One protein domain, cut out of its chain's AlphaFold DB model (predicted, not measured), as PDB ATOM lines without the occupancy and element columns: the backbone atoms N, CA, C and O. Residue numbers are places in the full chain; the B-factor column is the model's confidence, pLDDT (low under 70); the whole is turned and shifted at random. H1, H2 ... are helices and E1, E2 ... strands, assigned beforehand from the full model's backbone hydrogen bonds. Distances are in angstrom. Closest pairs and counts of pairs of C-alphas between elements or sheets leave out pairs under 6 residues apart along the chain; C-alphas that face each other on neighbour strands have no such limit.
ATOM      1  N   VAL A 479     129.352 130.114 101.891       76.19
ATOM      2  CA  VAL A 479     130.352 129.548 100.979       76.19
ATOM      3  C   VAL A 479     131.449 130.577 100.740       76.19
ATOM      4  O   VAL A 479     131.156 131.763 100.560       76.19
ATOM      5  N   THR A 480     132.697 130.124 100.705       76.00
ATOM      6  CA  THR A 480     133.856 130.907 100.261       76.00
ATOM      7  C   THR A 480     134.615 130.153  99.182       76.00
ATOM      8  O   THR A 480     134.670 128.924  99.183       76.00
ATOM      9  N   LYS A 481     135.237 130.894  98.263       72.01
ATOM     10  CA  LYS A 481     136.369 130.375  97.498       72.01
ATOM     11  C   LYS A 481     137.611 130.516  98.374       72.01
ATOM     12  O   LYS A 481     137.821 131.581  98.955       72.01
ATOM     13  N   ARG A 482     138.448 129.480  98.434       64.39
ATOM     14  CA  ARG A 482     139.784 129.570  99.030       64.39
ATOM     15  C   ARG A 482     140.584 130.665  98.319       64.39
ATOM     16  O   ARG A 482     140.912 130.532  97.143       64.39
ATOM     17  N   SER A 483     140.881 131.736  99.045       58.59
ATOM     18  CA  SER A 483     141.706 132.848  98.580       58.59
ATOM     19  C   SER A 483     143.010 132.860  99.363       58.59
ATOM     20  O   SER A 483     142.994 132.945 100.589       58.59
ATOM     21  N   ASP A 484     144.144 132.816  98.663       53.60
ATOM     22  CA  ASP A 484     145.458 133.034  99.283       53.60
ATOM     23  C   ASP A 484     145.708 134.535  99.578       53.60
ATOM     24  O   ASP A 484     146.747 134.915 100.125       53.60
ATOM     25  N   ASP A 493     132.097 137.418 108.758       53.91
ATOM     26  CA  ASP A 493     131.483 137.370 110.095       53.91
ATOM     27  C   ASP A 493     131.924 136.091 110.813       53.91
ATOM     28  O   ASP A 493     131.369 135.010 110.597       53.91
ATOM     29  N   SER A 494     132.922 136.235 111.688       54.78
ATOM     30  CA  SER A 494     133.659 135.177 112.401       54.78
ATOM     31  C   SER A 494     132.833 134.309 113.369       54.78
ATOM     32  O   SER A 494     133.383 133.637 114.242       54.78
ATOM     33  N   LYS A 495     131.505 134.323 113.231       65.01
ATOM     34  CA  LYS A 495     130.534 133.580 114.041       65.01
ATOM     35  C   LYS A 495     129.756 132.530 113.257       65.01
ATOM     36  O   LYS A 495     129.127 131.691 113.893       65.01
ATOM     37  N   LYS A 496     129.776 132.573 111.920       73.93
ATOM     38  CA  LYS A 496     129.013 131.649 111.065       73.93
ATOM     39  C   LYS A 496     129.890 130.503 110.570       73.93
ATOM     40  O   LYS A 496     131.097 130.662 110.410       73.93
ATOM     41  N   MET A 497     129.274 129.347 110.344       79.94
ATOM     42  CA  MET A 497     129.951 128.177 109.789       79.94
ATOM     43  C   MET A 497     130.368 128.454 108.337       79.94
ATOM     44  O   MET A 497     129.555 128.932 107.546       79.94
ATOM     45  N   GLU A 498     131.613 128.153 107.986       83.05
ATOM     46  CA  GLU A 498     132.149 128.387 106.646       83.05
ATOM     47  C   GLU A 498     132.274 127.068 105.875       83.05
ATOM     48  O   GLU A 498     132.681 126.039 106.422       83.05
ATOM     49  N   ILE A 499     131.931 127.108 104.590       85.19
ATOM     50  CA  ILE A 499     132.147 126.029 103.630       85.19
ATOM     51  C   ILE A 499     133.127 126.563 102.582       85.19
ATOM     52  O   ILE A 499     132.736 127.221 101.617       85.19
ATOM     53  N   GLU A 500     134.412 126.321 102.823       84.63
ATOM     54  CA  GLU A 500     135.503 126.774 101.958       84.63
ATOM     55  C   GLU A 500     135.672 125.770 100.814       84.63
ATOM     56  O   GLU A 500     136.001 124.604 101.048       84.63
ATOM     57  N   CYS A 501     135.447 126.225  99.583       84.77
ATOM     58  CA  CYS A 501     135.611 125.455  98.355       84.77
ATOM     59  C   CYS A 501     136.850 125.913  97.573       84.77
ATOM     60  O   CYS A 501     137.163 127.104  97.508       84.77
ATOM     61  N   TRP A 502     137.556 124.970  96.956       79.41
ATOM     62  CA  TRP A 502     138.744 125.214  96.141       79.41
ATOM     63  C   TRP A 502     138.709 124.405  94.845       79.41
ATOM     64  O   TRP A 502     138.053 123.369  94.732       79.41
ATOM     65  N   GLU A 503     139.427 124.922  93.859       80.17
ATOM     66  CA  GLU A 503     139.501 124.394  92.501       80.17
ATOM     67  C   GLU A 503     140.351 123.118  92.476       80.17
ATOM     68  O   GLU A 503     141.439 123.078  93.050       80.17
ATOM     69  N   THR A 504     139.841 122.061  91.842       71.04
ATOM     70  CA  THR A 504     140.587 120.807  91.593       71.04
ATOM     71  C   THR A 504     141.279 120.815  90.228       71.04
ATOM     72  O   THR A 504     142.160 119.999  89.979       71.04
ATOM     73  N   ILE A 505     140.870 121.734  89.349       65.78
ATOM     74  CA  ILE A 505     141.333 121.924  87.971       65.78
ATOM     75  C   ILE A 505     141.340 123.425  87.639       65.78
ATOM     76  O   ILE A 505     140.755 124.224  88.362       65.78
ATOM     77  N   ASN A 506     141.908 123.814  86.495       61.28
ATOM     78  CA  ASN A 506     141.998 125.215  86.048       61.28
ATOM     79  C   ASN A 506     140.657 125.860  85.589       61.28
ATOM     80  O   ASN A 506     140.672 126.787  84.779       61.28
ATOM     81  N   GLU A 507     139.496 125.391  86.063       59.69
ATOM     82  CA  GLU A 507     138.192 126.030  85.823       59.69
ATOM     83  C   GLU A 507     137.763 126.860  87.040       59.69
ATOM     84  O   GLU A 507     137.719 126.356  88.157       59.69
ATOM     85  N   ALA A 508     137.408 128.129  86.822       64.10
ATOM     86  CA  ALA A 508     137.101 129.051  87.911       64.10
ATOM     87  C   ALA A 508     135.742 128.766  88.586       64.10
ATOM     88  O   ALA A 508     134.689 128.849  87.948       64.10
ATOM     89  N   ILE A 509     135.750 128.534  89.900       69.90
ATOM     90  CA  ILE A 509     134.557 128.519  90.752       69.90
ATOM     91  C   ILE A 509     133.952 129.922  90.795       69.90
ATOM     92  O   ILE A 509     134.585 130.871  91.264       69.90
ATOM     93  N   ASN A 510     132.675 130.024  90.426       70.20
ATOM     94  CA  ASN A 510     131.839 131.153  90.810       70.20
ATOM     95  C   ASN A 510     131.066 130.825  92.097       70.20
ATOM     96  O   ASN A 510     130.242 129.911  92.104       70.20
ATOM     97  N   ILE A 511     131.294 131.588  93.172       68.88
ATOM     98  CA  ILE A 511     130.583 131.409  94.451       68.88
ATOM     99  C   ILE A 511     129.081 131.707  94.279       68.88
ATOM    100  O   ILE A 511     128.248 131.040  94.891       68.88
ATOM    101  N   ASP A 512     128.716 132.629  93.382       66.21
ATOM    102  CA  ASP A 512     127.322 133.042  93.151       66.21
ATOM    103  C   ASP A 512     126.459 131.937  92.494       66.21
ATOM    104  O   ASP A 512     125.233 132.057  92.405       66.21
ATOM    105  N   ASN A 513     127.080 130.837  92.045       72.07
ATOM    106  CA  ASN A 513     126.378 129.654  91.541       72.07
ATOM    107  C   ASN A 513     125.892 128.713  92.662       72.07
ATOM    108  O   ASN A 513     125.118 127.797  92.376       72.07
ATOM    109  N   PHE A 514     126.320 128.909  93.916       74.61
ATOM    110  CA  PHE A 514     125.906 128.077  95.049       74.61
ATOM    111  C   PHE A 514     124.639 128.609  95.725       74.61
ATOM    112  O   PHE A 514     124.525 129.791  96.045       74.61
ATOM    113  N   ILE A 515     123.712 127.708  96.053       75.96
ATOM    114  CA  ILE A 515     122.545 127.993  96.891       75.96
ATOM    115  C   ILE A 515     122.664 127.210  98.199       75.96
ATOM    116  O   ILE A 515     122.692 125.982  98.190       75.96
ATOM    117  N   VAL A 516     122.670 127.902  99.336       77.44
ATOM    118  CA  VAL A 516     122.684 127.275 100.668       77.44
ATOM    119  C   VAL A 516     121.251 127.113 101.186       77.44
ATOM    120  O   VAL A 516     120.541 128.105 101.353       77.44
ATOM    121  N   LEU A 517     120.825 125.877 101.468       76.75
ATOM    122  CA  LEU A 517     119.479 125.540 101.951       76.75
ATOM    123  C   LEU A 517     119.502 124.545 103.125       76.75
ATOM    124  O   LEU A 517     120.377 123.684 103.195       76.75
ATOM    125  N   PRO A 518     118.511 124.581 104.029       77.82
ATOM    126  CA  PRO A 518     118.329 123.535 105.035       77.82
ATOM    127  C   PRO A 518     117.985 122.184 104.386       77.82
ATOM    128  O   PRO A 518     117.326 122.134 103.344       77.82
ATOM    129  N   LYS A 519     118.404 121.066 104.987       78.38
ATOM    130  CA  LYS A 519     118.230 119.710 104.425       78.38
ATOM    131  C   LYS A 519     116.765 119.315 104.200       78.38
ATOM    132  O   LYS A 519     116.480 118.487 103.341       78.38
ATOM    133  N   GLU A 520     115.841 119.939 104.915       71.24
ATOM    134  CA  GLU A 520     114.387 119.785 104.790       71.24
ATOM    135  C   GLU A 520     113.882 120.197 103.386       71.24
ATOM    136  O   GLU A 520     112.887 119.675 102.886       71.24
ATOM    137  N   TYR A 521     114.628 121.057 102.683       70.62
ATOM    138  CA  TYR A 521     114.335 121.506 101.317       70.62
ATOM    139  C   TYR A 521     114.775 120.492 100.249       70.62
ATOM    140  O   TYR A 521     114.547 120.717  99.059       70.62
ATOM    141  N   LYS A 522     115.378 119.362 100.641       71.33
ATOM    142  CA  LYS A 522     115.765 118.263  99.746       71.33
ATOM    143  C   LYS A 522     114.551 117.404  99.352       71.33
ATOM    144  O   LYS A 522     114.523 116.192  99.559       71.33
ATOM    145  N   ASN A 523     113.540 118.051  98.779       68.42
ATOM    146  CA  ASN A 523     112.383 117.422  98.151       68.42
ATOM    147  C   ASN A 523     112.403 117.669  96.635       68.42
ATOM    148  O   ASN A 523     112.982 118.650  96.159       68.42
ATOM    149  N   ASP A 524     111.766 116.786  95.866       62.02
ATOM    150  CA  ASP A 524     111.840 116.831  94.402       62.02
ATOM    151  C   ASP A 524     111.221 118.093  93.788       62.02
ATOM    152  O   ASP A 524     111.649 118.511  92.716       62.02
ATOM    153  N   VAL A 525     110.256 118.745  94.446       62.69
ATOM    154  CA  VAL A 525     109.625 119.972  93.925       62.69
ATOM    155  C   VAL A 525     110.609 121.142  93.955       62.69
ATOM    156  O   VAL A 525     110.772 121.837  92.950       62.69
ATOM    157  N   VAL A 526     111.309 121.331  95.078       62.36
ATOM    158  CA  VAL A 526     112.360 122.350  95.203       62.36
ATOM    159  C   VAL A 526     113.538 122.001  94.294       62.36
ATOM    160  O   VAL A 526     113.931 122.832  93.475       62.36
ATOM    161  N   LEU A 527     114.042 120.760  94.340       66.32
ATOM    162  CA  LEU A 527     115.137 120.310  93.471       66.32
ATOM    163  C   LEU A 527     114.823 120.525  91.981       66.32
ATOM    164  O   LEU A 527     115.646 121.086  91.265       66.32
ATOM    165  N   ASN A 528     113.623 120.177  91.505       65.77
ATOM    166  CA  ASN A 528     113.224 120.371  90.103       65.77
ATOM    167  C   ASN A 528     113.055 121.841  89.691       65.77
ATOM    168  O   ASN A 528     113.123 122.140  88.496       65.77
ATOM    169  N   LYS A 529     112.854 122.767  90.638       64.06
ATOM    170  CA  LYS A 529     112.946 124.205  90.357       64.06
ATOM    171  C   LYS A 529     114.409 124.629  90.209       64.06
ATOM    172  O   LYS A 529     114.749 125.279  89.227       64.06
ATOM    173  N   LEU A 530     115.267 124.235  91.150       64.61
ATOM    174  CA  LEU A 530     116.661 124.688  91.227       64.61
ATOM    175  C   LEU A 530     117.554 124.084  90.131       64.61
ATOM    176  O   LEU A 530     118.382 124.794  89.566       64.61
ATOM    177  N   ARG A 531     117.301 122.830  89.727       66.84
ATOM    178  CA  ARG A 531     117.910 122.185  88.545       66.84
ATOM    179  C   ARG A 531     117.804 123.047  87.282       66.84
ATOM    180  O   ARG A 531     118.752 123.121  86.508       66.84
ATOM    181  N   LYS A 532     116.679 123.750  87.086       66.01
ATOM    182  CA  LYS A 532     116.463 124.627  85.917       66.01
ATOM    183  C   LYS A 532     117.340 125.881  85.919       66.01
ATOM    184  O   LYS A 532     117.501 126.490  84.868       66.01
ATOM    185  N   GLU A 533     117.909 126.260  87.062       67.85
ATOM    186  CA  GLU A 533     118.853 127.379  87.168       67.85
ATOM    187  C   GLU A 533     120.315 126.945  86.924       67.85
ATOM    188  O   GLU A 533     121.181 127.809  86.851       67.85
ATOM    189  N   ASN A 534     120.595 125.640  86.755       70.69
ATOM    190  CA  ASN A 534     121.943 125.048  86.652       70.69
ATOM    191  C   ASN A 534     122.902 125.505  87.778       70.69
ATOM    192  O   ASN A 534     124.069 125.808  87.532       70.69
ATOM    193  N   LYS A 535     122.381 125.575  89.008       76.87
ATOM    194  CA  LYS A 535     123.109 125.967  90.222       76.87
ATOM    195  C   LYS A 535     123.398 124.766  91.113       76.87
ATOM    196  O   LYS A 535     122.613 123.816  91.153       76.87
ATOM    197  N   ASP A 536     124.486 124.852  91.867       79.64
ATOM    198  CA  ASP A 536     124.855 123.864  92.879       79.64
ATOM    199  C   ASP A 536     124.152 124.169  94.203       79.64
ATOM    200  O   ASP A 536     123.919 125.330  94.546       79.64
ATOM    201  N   ILE A 537     123.765 123.132  94.949       81.11
ATOM    202  CA  ILE A 537     122.893 123.291  96.122       81.11
ATOM    203  C   ILE A 537     123.536 122.633  97.336       81.11
ATOM    204  O   ILE A 537     123.785 121.434  97.355       81.11
ATOM    205  N   ILE A 538     123.777 123.411  98.381       85.39
ATOM    206  CA  ILE A 538     124.361 122.957  99.639       85.39
ATOM    207  C   ILE A 538     123.235 122.754 100.647       85.39
ATOM    208  O   ILE A 538     122.659 123.721 101.144       85.39
ATOM    209  N   PHE A 539     122.941 121.494 100.968       86.45
ATOM    210  CA  PHE A 539     121.967 121.119 101.988       86.45
ATOM    211  C   PHE A 539     122.643 120.941 103.348       86.45
ATOM    212  O   PHE A 539     123.448 120.024 103.514       86.45
ATOM    213  N   PHE A 540     122.298 121.763 104.340       87.18
ATOM    214  CA  PHE A 540     122.881 121.689 105.689       87.18
ATOM    215  C   PHE A 540     121.854 121.341 106.777       87.18
ATOM    216  O   PHE A 540     120.657 121.583 106.628       87.18
ATOM    217  N   ASN A 541     122.305 120.746 107.884       85.40
ATOM    218  CA  ASN A 541     121.457 120.409 109.031       85.40
ATOM    219  C   ASN A 541     122.290 120.322 110.326       85.40
ATOM    220  O   ASN A 541     123.381 119.750 110.330       85.40
ATOM    221  N   TYR A 542     121.751 120.853 111.427       83.24
ATOM    222  CA  TYR A 542     122.294 120.670 112.776       83.24
ATOM    223  C   TYR A 542     121.446 119.663 113.553       83.24
ATOM    224  O   TYR A 542     120.232 119.837 113.670       83.24
ATOM    225  N   LYS A 543     122.085 118.664 114.168       81.79
ATOM    226  CA  LYS A 543     121.426 117.709 115.078       81.79
ATOM    227  C   LYS A 543     122.037 117.797 116.465       81.79
ATOM    228  O   LYS A 543     123.205 118.145 116.592       81.79
ATOM    229  N   ILE A 544     121.277 117.450 117.501       80.99
ATOM    230  CA  ILE A 544     121.850 117.203 118.834       80.99
ATOM    231  C   ILE A 544     122.840 116.036 118.701       80.99
ATOM    232  O   ILE A 544     122.525 115.036 118.049       80.99
ATOM    233  N   SER A 545     124.049 116.188 119.244       77.37
ATOM    234  CA  SER A 545     125.096 115.182 119.079       77.37
ATOM    235  C   SER A 545     124.809 113.945 119.922       77.37
ATOM    236  O   SER A 545     124.636 114.047 121.134       77.37
ATOM    237  N   LYS A 546     124.857 112.757 119.303       77.74
ATOM    238  CA  LYS A 546     124.647 111.465 119.991       77.74
ATOM    239  C   LYS A 546     125.649 111.181 121.119       77.74
ATOM    240  O   LYS A 546     125.431 110.260 121.898       77.74
ATOM    241  N   PHE A 547     126.756 111.918 121.163       75.42
ATOM    242  CA  PHE A 547     127.830 111.744 122.140       75.42
ATOM    243  C   PHE A 547     127.801 112.796 123.258       75.42
ATOM    244  O   PHE A 547     128.491 112.631 124.262       75.42
ATOM    245  N   ASN A 548     127.050 113.893 123.086       76.92
ATOM    246  CA  ASN A 548     126.975 114.988 124.053       76.92
ATOM    247  C   ASN A 548     125.772 115.898 123.754       76.92
ATOM    248  O   ASN A 548     125.853 116.758 122.875       76.92
ATOM    249  N   ASP A 549     124.699 115.780 124.538       74.46
ATOM    250  CA  ASP A 549     123.448 116.533 124.336       74.46
ATOM    251  C   ASP A 549     123.605 118.064 124.426       74.46
ATOM    252  O   ASP A 549     122.742 118.817 123.973       74.46
ATOM    253  N   LYS A 550     124.715 118.553 125.000       76.44
ATOM    254  CA  LYS A 550     125.045 119.988 125.073       76.44
ATOM    255  C   LYS A 550     125.699 120.519 123.791       76.44
ATOM    256  O   LYS A 550     125.916 121.725 123.687       76.44
ATOM    257  N   LYS A 551     126.031 119.645 122.837       80.65
ATOM    258  CA  LYS A 551     126.660 119.977 121.553       80.65
ATOM    259  C   LYS A 551     125.770 119.594 120.368       80.65
ATOM    260  O   LYS A 551     124.887 118.742 120.465       80.65
ATOM    261  N   ARG A 552     126.047 120.204 119.215       83.35
ATOM    262  CA  ARG A 552     125.436 119.860 117.926       83.35
ATOM    263  C   ARG A 552     126.447 119.165 117.009       83.35
ATOM    264  O   ARG A 552     127.604 119.574 116.948       83.35
ATOM    265  N   ASP A 553     126.006 118.158 116.268       86.60
ATOM    266  CA  ASP A 553     126.707 117.662 115.080       86.60
ATOM    267  C   ASP A 553     126.198 118.446 113.852       86.60
ATOM    268  O   ASP A 553     124.993 118.701 113.737       86.60
ATOM    269  N   PHE A 554     127.098 118.846 112.948       88.53
ATOM    270  CA  PHE A 554     126.772 119.624 111.746       88.53
ATOM    271  C   PHE A 554     127.038 118.817 110.469       88.53
ATOM    272  O   PHE A 554     128.142 118.322 110.239       88.53
ATOM    273  N   TYR A 555     126.018 118.706 109.622       88.52
ATOM    274  CA  TYR A 555     126.042 117.901 108.404       88.52
ATOM    275  C   TYR A 555     125.819 118.790 107.186       88.52
ATOM    276  O   TYR A 555     124.868 119.569 107.170       88.52
ATOM    277  N   THR A 556     126.647 118.624 106.158       87.49
ATOM    278  CA  THR A 556     126.522 119.293 104.858       87.49
ATOM    279  C   THR A 556     126.526 118.264 103.732       87.49
ATOM    280  O   THR A 556     127.311 117.321 103.740       87.49
ATOM    281  N   GLU A 557     125.645 118.448 102.756       87.11
ATOM    282  CA  GLU A 557     125.485 117.584 101.592       87.11
ATOM    283  C   GLU A 557     125.432 118.467 100.335       87.11
ATOM    284  O   GLU A 557     124.480 119.224 100.144       87.11
ATOM    285  N   VAL A 558     126.477 118.416  99.509       86.25
ATOM    286  CA  VAL A 558     126.622 119.244  98.304       86.25
ATOM    287  C   VAL A 558     126.016 118.508  97.115       86.25
ATOM    288  O   VAL A 558     126.524 117.474  96.677       86.25
ATOM    289  N   TYR A 559     124.920 119.043  96.593       84.71
ATOM    290  CA  TYR A 559     124.296 118.599  95.359       84.71
ATOM    291  C   TYR A 559     124.972 119.277  94.165       84.71
ATOM    292  O   TYR A 559     124.800 120.482  93.959       84.71
ATOM    293  N   LEU A 560     125.742 118.496  93.406       80.98
ATOM    294  CA  LEU A 560     126.458 118.949  92.217       80.98
ATOM    295  C   LEU A 560     125.570 118.808  90.979       80.98
ATOM    296  O   LEU A 560     125.092 117.712  90.658       80.98
ATOM    297  N   ASN A 561     125.381 119.916  90.269       79.28
ATOM    298  CA  ASN A 561     124.722 119.945  88.971       79.28
ATOM    299  C   ASN A 561     125.678 119.473  87.856       79.28
ATOM    300  O   ASN A 561     126.902 119.464  88.012       79.28
ATOM    301  N   LYS A 562     125.114 119.125  86.696       70.72
ATOM    302  CA  LYS A 562     125.851 118.610  85.526       70.72
ATOM    303  C   LYS A 562     127.020 119.481  85.024       70.72
ATOM    304  O   LYS A 562     127.882 118.955  84.336       70.72
ATOM    305  N   ASN A 563     127.053 120.783  85.320       72.63
ATOM    306  CA  ASN A 563     128.125 121.683  84.876       72.63
ATOM    307  C   ASN A 563     129.355 121.656  85.806       72.63
ATOM    308  O   ASN A 563     130.433 122.091  85.393       72.63
ATOM    309  N   SER A 564     129.185 121.163  87.038       76.29
ATOM    310  CA  SER A 564     130.182 121.163  88.124       76.29
ATOM    311  C   SER A 564     130.860 119.797  88.320       76.29
ATOM    312  O   SER A 564     131.764 119.643  89.144       76.29
ATOM    313  N   VAL A 565     130.467 118.818  87.501       69.20
ATOM    314  CA  VAL A 565     131.103 117.506  87.334       69.20
ATOM    315  C   VAL A 565     131.551 117.378  85.876       69.20
ATOM    316  O   VAL A 565     130.822 117.767  84.966       69.20
ATOM    317  N   LEU A 566     132.763 116.882  85.645       62.87
ATOM    318  CA  LEU A 566     133.310 116.632  84.313       62.87
ATOM    319  C   LEU A 566     132.714 115.366  83.676       62.87
ATOM    320  O   LEU A 566     132.116 114.519  84.339       62.87
ATOM    321  N   ASN A 567     132.918 115.212  82.365       55.24
ATOM    322  CA  ASN A 567     132.398 114.085  81.576       55.24
ATOM    323  C   ASN A 567     132.935 112.699  81.999       55.24
ATOM    324  O   ASN A 567     132.402 111.682  81.556       55.24
ATOM    325  N   ASP A 568     133.989 112.646  82.816       57.60
ATOM    326  CA  ASP A 568     134.549 111.429  83.418       57.60
ATOM    327  C   ASP A 568     133.992 111.122  84.826       57.60
ATOM    328  O   ASP A 568     134.206 110.026  85.343       57.60
ATOM    329  N   GLY A 569     133.236 112.050  85.424       60.10
ATOM    330  CA  GLY A 569     132.695 111.954  86.780       60.10
ATOM    331  C   GLY A 569     133.514 112.674  87.860       60.10
ATOM    332  O   GLY A 569     133.075 112.696  89.011       60.10
ATOM    333  N   THR A 570     134.658 113.281  87.529       66.26
ATOM    334  CA  THR A 570     135.449 114.078  88.484       66.26
ATOM    335  C   THR A 570     134.777 115.422  88.788       66.26
ATOM    336  O   THR A 570     134.075 115.992  87.953       66.26
ATOM    337  N   PHE A 571     134.939 115.943  90.006       76.21
ATOM    338  CA  PHE A 571     134.339 117.225  90.403       76.21
ATOM    339  C   PHE A 571     135.290 118.372  90.058       76.21
ATOM    340  O   PHE A 571     136.492 118.249  90.289       76.21
ATOM    341  N   LYS A 572     134.758 119.499  89.565       75.75
ATOM    342  CA  LYS A 572     135.554 120.701  89.224       75.75
ATOM    343  C   LYS A 572     136.077 121.470  90.440       75.75
ATOM    344  O   LYS A 572     136.934 122.345  90.320       75.75
ATOM    345  N   TYR A 573     135.537 121.156  91.610       78.87
ATOM    346  CA  TYR A 573     135.953 121.707  92.885       78.87
ATOM    347  C   TYR A 573     135.723 120.700  94.008       78.87
ATOM    348  O   TYR A 573     134.935 119.760  93.886       78.87
ATOM    349  N   ASN A 574     136.398 120.933  95.127       82.82
ATOM    350  CA  ASN A 574     136.182 120.234  96.386       82.82
ATOM    351  C   ASN A 574     136.015 121.282  97.498       82.82
ATOM    352  O   ASN A 574     136.398 122.437  97.331       82.82
ATOM    353  N   CYS A 575     135.405 120.906  98.612       86.23
ATOM    354  CA  CYS A 575     135.068 121.793  99.716       86.23
ATOM    355  C   CYS A 575     135.399 121.142 101.061       86.23
ATOM    356  O   CYS A 575     135.549 119.923 101.172       86.23
ATOM    357  N   LYS A 576     135.476 121.960 102.110       87.42
ATOM    358  CA  LYS A 576     135.622 121.533 103.509       87.42
ATOM    359  C   LYS A 576     134.782 122.429 104.417       87.42
ATOM    360  O   LYS A 576     134.376 123.518 104.022       87.42
ATOM    361  N   ILE A 577     134.533 121.972 105.641       88.03
ATOM    362  CA  ILE A 577     133.776 122.726 106.646       88.03
ATOM    363  C   ILE A 577     134.763 123.338 107.646       88.03
ATOM    364  O   ILE A 577     135.414 122.611 108.399       88.03
ATOM    365  N   ASN A 578     134.838 124.666 107.679       84.55
ATOM    366  CA  ASN A 578     135.626 125.427 108.642       84.55
ATOM    367  C   ASN A 578     134.723 125.841 109.820       84.55
ATOM    368  O   ASN A 578     133.791 126.634 109.670       84.55
ATOM    369  N   VAL A 579     135.004 125.312 111.017       84.72
ATOM    370  CA  VAL A 579     134.288 125.688 112.251       84.72
ATOM    371  C   VAL A 579     134.973 126.909 112.884       84.72
ATOM    372  O   VAL A 579     136.124 126.776 113.317       84.72
ATOM    373  N   PRO A 580     134.310 128.078 113.002       80.44
ATOM    374  CA  PRO A 580     134.912 129.257 113.625       80.44
ATOM    375  C   PRO A 580     135.153 129.029 115.123       80.44
ATOM    376  O   PRO A 580     134.389 128.318 115.781       80.44
ATOM    377  N   ASP A 581     136.186 129.660 115.691       78.22
ATOM    378  CA  ASP A 581     136.623 129.421 117.079       78.22
ATOM    379  C   ASP A 581     135.498 129.569 118.112       78.22
ATOM    380  O   ASP A 581     135.361 128.738 119.010       78.22
ATOM    381  N   VAL A 582     134.624 130.563 117.933       73.73
ATOM    382  CA  VAL A 582     133.470 130.812 118.815       73.73
ATOM    383  C   VAL A 582     132.418 129.692 118.800       73.73
ATOM    384  O   VAL A 582     131.612 129.608 119.725       73.73
ATOM    385  N   MET A 583     132.422 128.815 117.787       77.12
ATOM    386  CA  MET A 583     131.545 127.641 117.692       77.12
ATOM    387  C   MET A 583     132.228 126.317 118.065       77.12
ATOM    388  O   MET A 583     131.511 125.358 118.352       77.12
ATOM    389  N   LYS A 584     133.567 126.222 118.126       80.66
ATOM    390  CA  LYS A 584     134.288 124.947 118.373       80.66
ATOM    391  C   LYS A 584     133.869 124.234 119.670       80.66
ATOM    392  O   LYS A 584     133.850 123.007 119.734       80.66
ATOM    393  N   ASN A 585     133.444 124.986 120.686       78.37
ATOM    394  CA  ASN A 585     132.922 124.420 121.935       78.37
ATOM    395  C   ASN A 585     131.480 123.884 121.826       78.37
ATOM    396  O   ASN A 585     131.112 123.003 122.598       78.37
ATOM    397  N   ASN A 586     130.689 124.358 120.860       80.75
ATOM    398  CA  ASN A 586     129.278 123.995 120.674       80.75
ATOM    399  C   ASN A 586     129.082 122.899 119.613       80.75
ATOM    400  O   ASN A 586     128.063 122.208 119.624       80.75
ATOM    401  N   ILE A 587     130.043 122.737 118.702       83.06
ATOM    402  CA  ILE A 587     130.056 121.679 117.685       83.06
ATOM    403  C   ILE A 587     130.783 120.442 118.225       83.06
ATOM    404  O   ILE A 587     131.720 120.560 119.021       83.06
ATOM    405  N   ASN A 588     130.325 119.254 117.831       84.05
ATOM    406  CA  ASN A 588     130.966 117.975 118.134       84.05
ATOM    407  C   ASN A 588     131.554 117.343 116.860       84.05
ATOM    408  O   ASN A 588     132.760 117.444 116.657       84.05
ATOM    409  N   ASN A 589     130.725 116.774 115.980       86.42
ATOM    410  CA  ASN A 589     131.157 116.258 114.676       86.42
ATOM    411  C   ASN A 589     130.816 117.224 113.530       86.42
ATOM    412  O   ASN A 589     129.812 117.941 113.580       86.42
ATOM    413  N   ILE A 590     131.609 117.153 112.459       86.56
ATOM    414  CA  ILE A 590     131.300 117.715 111.138       86.56
ATOM    415  C   ILE A 590     131.314 116.596 110.090       86.56
ATOM    416  O   ILE A 590     132.113 115.668 110.190       86.56
ATOM    417  N   LEU A 591     130.441 116.676 109.084       86.83
ATOM    418  CA  LEU A 591     130.446 115.765 107.935       86.83
ATOM    419  C   LEU A 591     130.085 116.517 106.654       86.83
ATOM    420  O   LEU A 591     129.088 117.240 106.624       86.83
ATOM    421  N   LEU A 592     130.862 116.277 105.599       86.04
ATOM    422  CA  LEU A 592     130.584 116.707 104.234       86.04
ATOM    423  C   LEU A 592     130.359 115.472 103.353       86.04
ATOM    424  O   LEU A 592     131.112 114.503 103.449       86.04
ATOM    425  N   SER A 593     129.349 115.501 102.489       84.80
ATOM    426  CA  SER A 593     129.134 114.486 101.452       84.80
ATOM    427  C   SER A 593     128.678 115.118 100.139       84.80
ATOM    428  O   SER A 593     128.112 116.209 100.131       84.80
ATOM    429  N   TYR A 594     128.905 114.424  99.024       80.74
ATOM    430  CA  TYR A 594     128.495 114.867  97.690       80.74
ATOM    431  C   TYR A 594     127.360 114.002  97.150       80.74
ATOM    432  O   TYR A 594     127.330 112.789  97.362       80.74
ATOM    433  N   ILE A 595     126.441 114.623  96.414       74.41
ATOM    434  CA  ILE A 595     125.447 113.939  95.589       74.41
ATOM    435  C   ILE A 595     125.484 114.570  94.205       74.41
ATOM    436  O   ILE A 595     125.191 115.747  94.044       74.41
ATOM    437  N   ILE A 596     125.806 113.771  93.197       68.08
ATOM    438  CA  ILE A 596     125.731 114.199  91.802       68.08
ATOM    439  C   ILE A 596     124.270 114.102  91.351       68.08
ATOM    440  O   ILE A 596     123.554 113.159  91.714       68.08
ATOM    441  N   GLU A 597     123.811 115.038  90.526       60.73
ATOM    442  CA  GLU A 597     122.616 114.808  89.723       60.73
ATOM    443  C   GLU A 597     122.776 113.520  88.901       60.73
ATOM    444  O   GLU A 597     123.679 113.422  88.075       60.73
TER     445      GLU A 597
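AT A GLANCE: This is residues 479 to 484 and 493 to 597 of the 971 residues of an uncharacterized protein of Strongyloides stercoralis (UniProt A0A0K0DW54). A twisted sheet of four strands, with the long hairpin E4 and E5 in its middle, faces a smaller sheet of three strands as a sandwich. H1 grazes the larger sheet near one end, and H2 sits at the other end, in the turn from E6 to E7. The printed part has 111 residues, in the order E1 E2 E3 H1 E4 E5 E6 H2 E7; the sheets E3 E4 E5 E7 and E1 E2 E6 are mixed, and so is the class, helices and strands. It is compact, radius of gyration of the C-alphas 14.9 A, spanning 43 by 38 by 25 A.

IN THESE COORDINATES: Find C-alpha 514 at (125.906, 128.077, 95.049), where E3, residues 514 to 518, begins. E4 is residues 536 to 545, 27.6 A; E5, residues 548 to 560, 32.1 A, bends by 75 degrees at residue 551; E7, residues 587 to 596, 27.3 A, ends at (125.731, 114.199, 91.802). E1 is residues 479 to 481, E2 498 to 503, E6 573 to 578, H1 524 to 533 and H2 581 to 584.

HOW THE PARTS SIT: Look at N 539 and O 557, 2.9 A, in antiparallel E4 and E5. Parallel E5 and E7 have N 556 and O 591, 2.8 A; parallel E3 and E4 have N 515 and O 536, 2.8 A. E3, H1 and E4 are a strand-helix-strand unit, parallel strands joined through a helix, its crossover right-handed. Across the sandwich, the closest C-alphas of E6 and E7, Lys 576 and Leu 592, are 7.0 A apart. Antiparallel E2 and E6 have N 500 and O 576, 3.0 A; parallel E1 and E2 have N 501 and O 480, 2.8 A. H1 has 4 of 6 O i to N i+4 pairs within hydrogen-bond range; H2 is too short for one.

THE WHOLE: C-alphas 550 and 567, the farthest apart, are 44.5 A apart. Residues 485 to 492 are cut out, leaving 18.2 A between C-alphas 484 and 493. E5 to E6 is a long link. Mean pLDDT of the printed part is 75.2, with 32 residues under 70, among them 523 to 533.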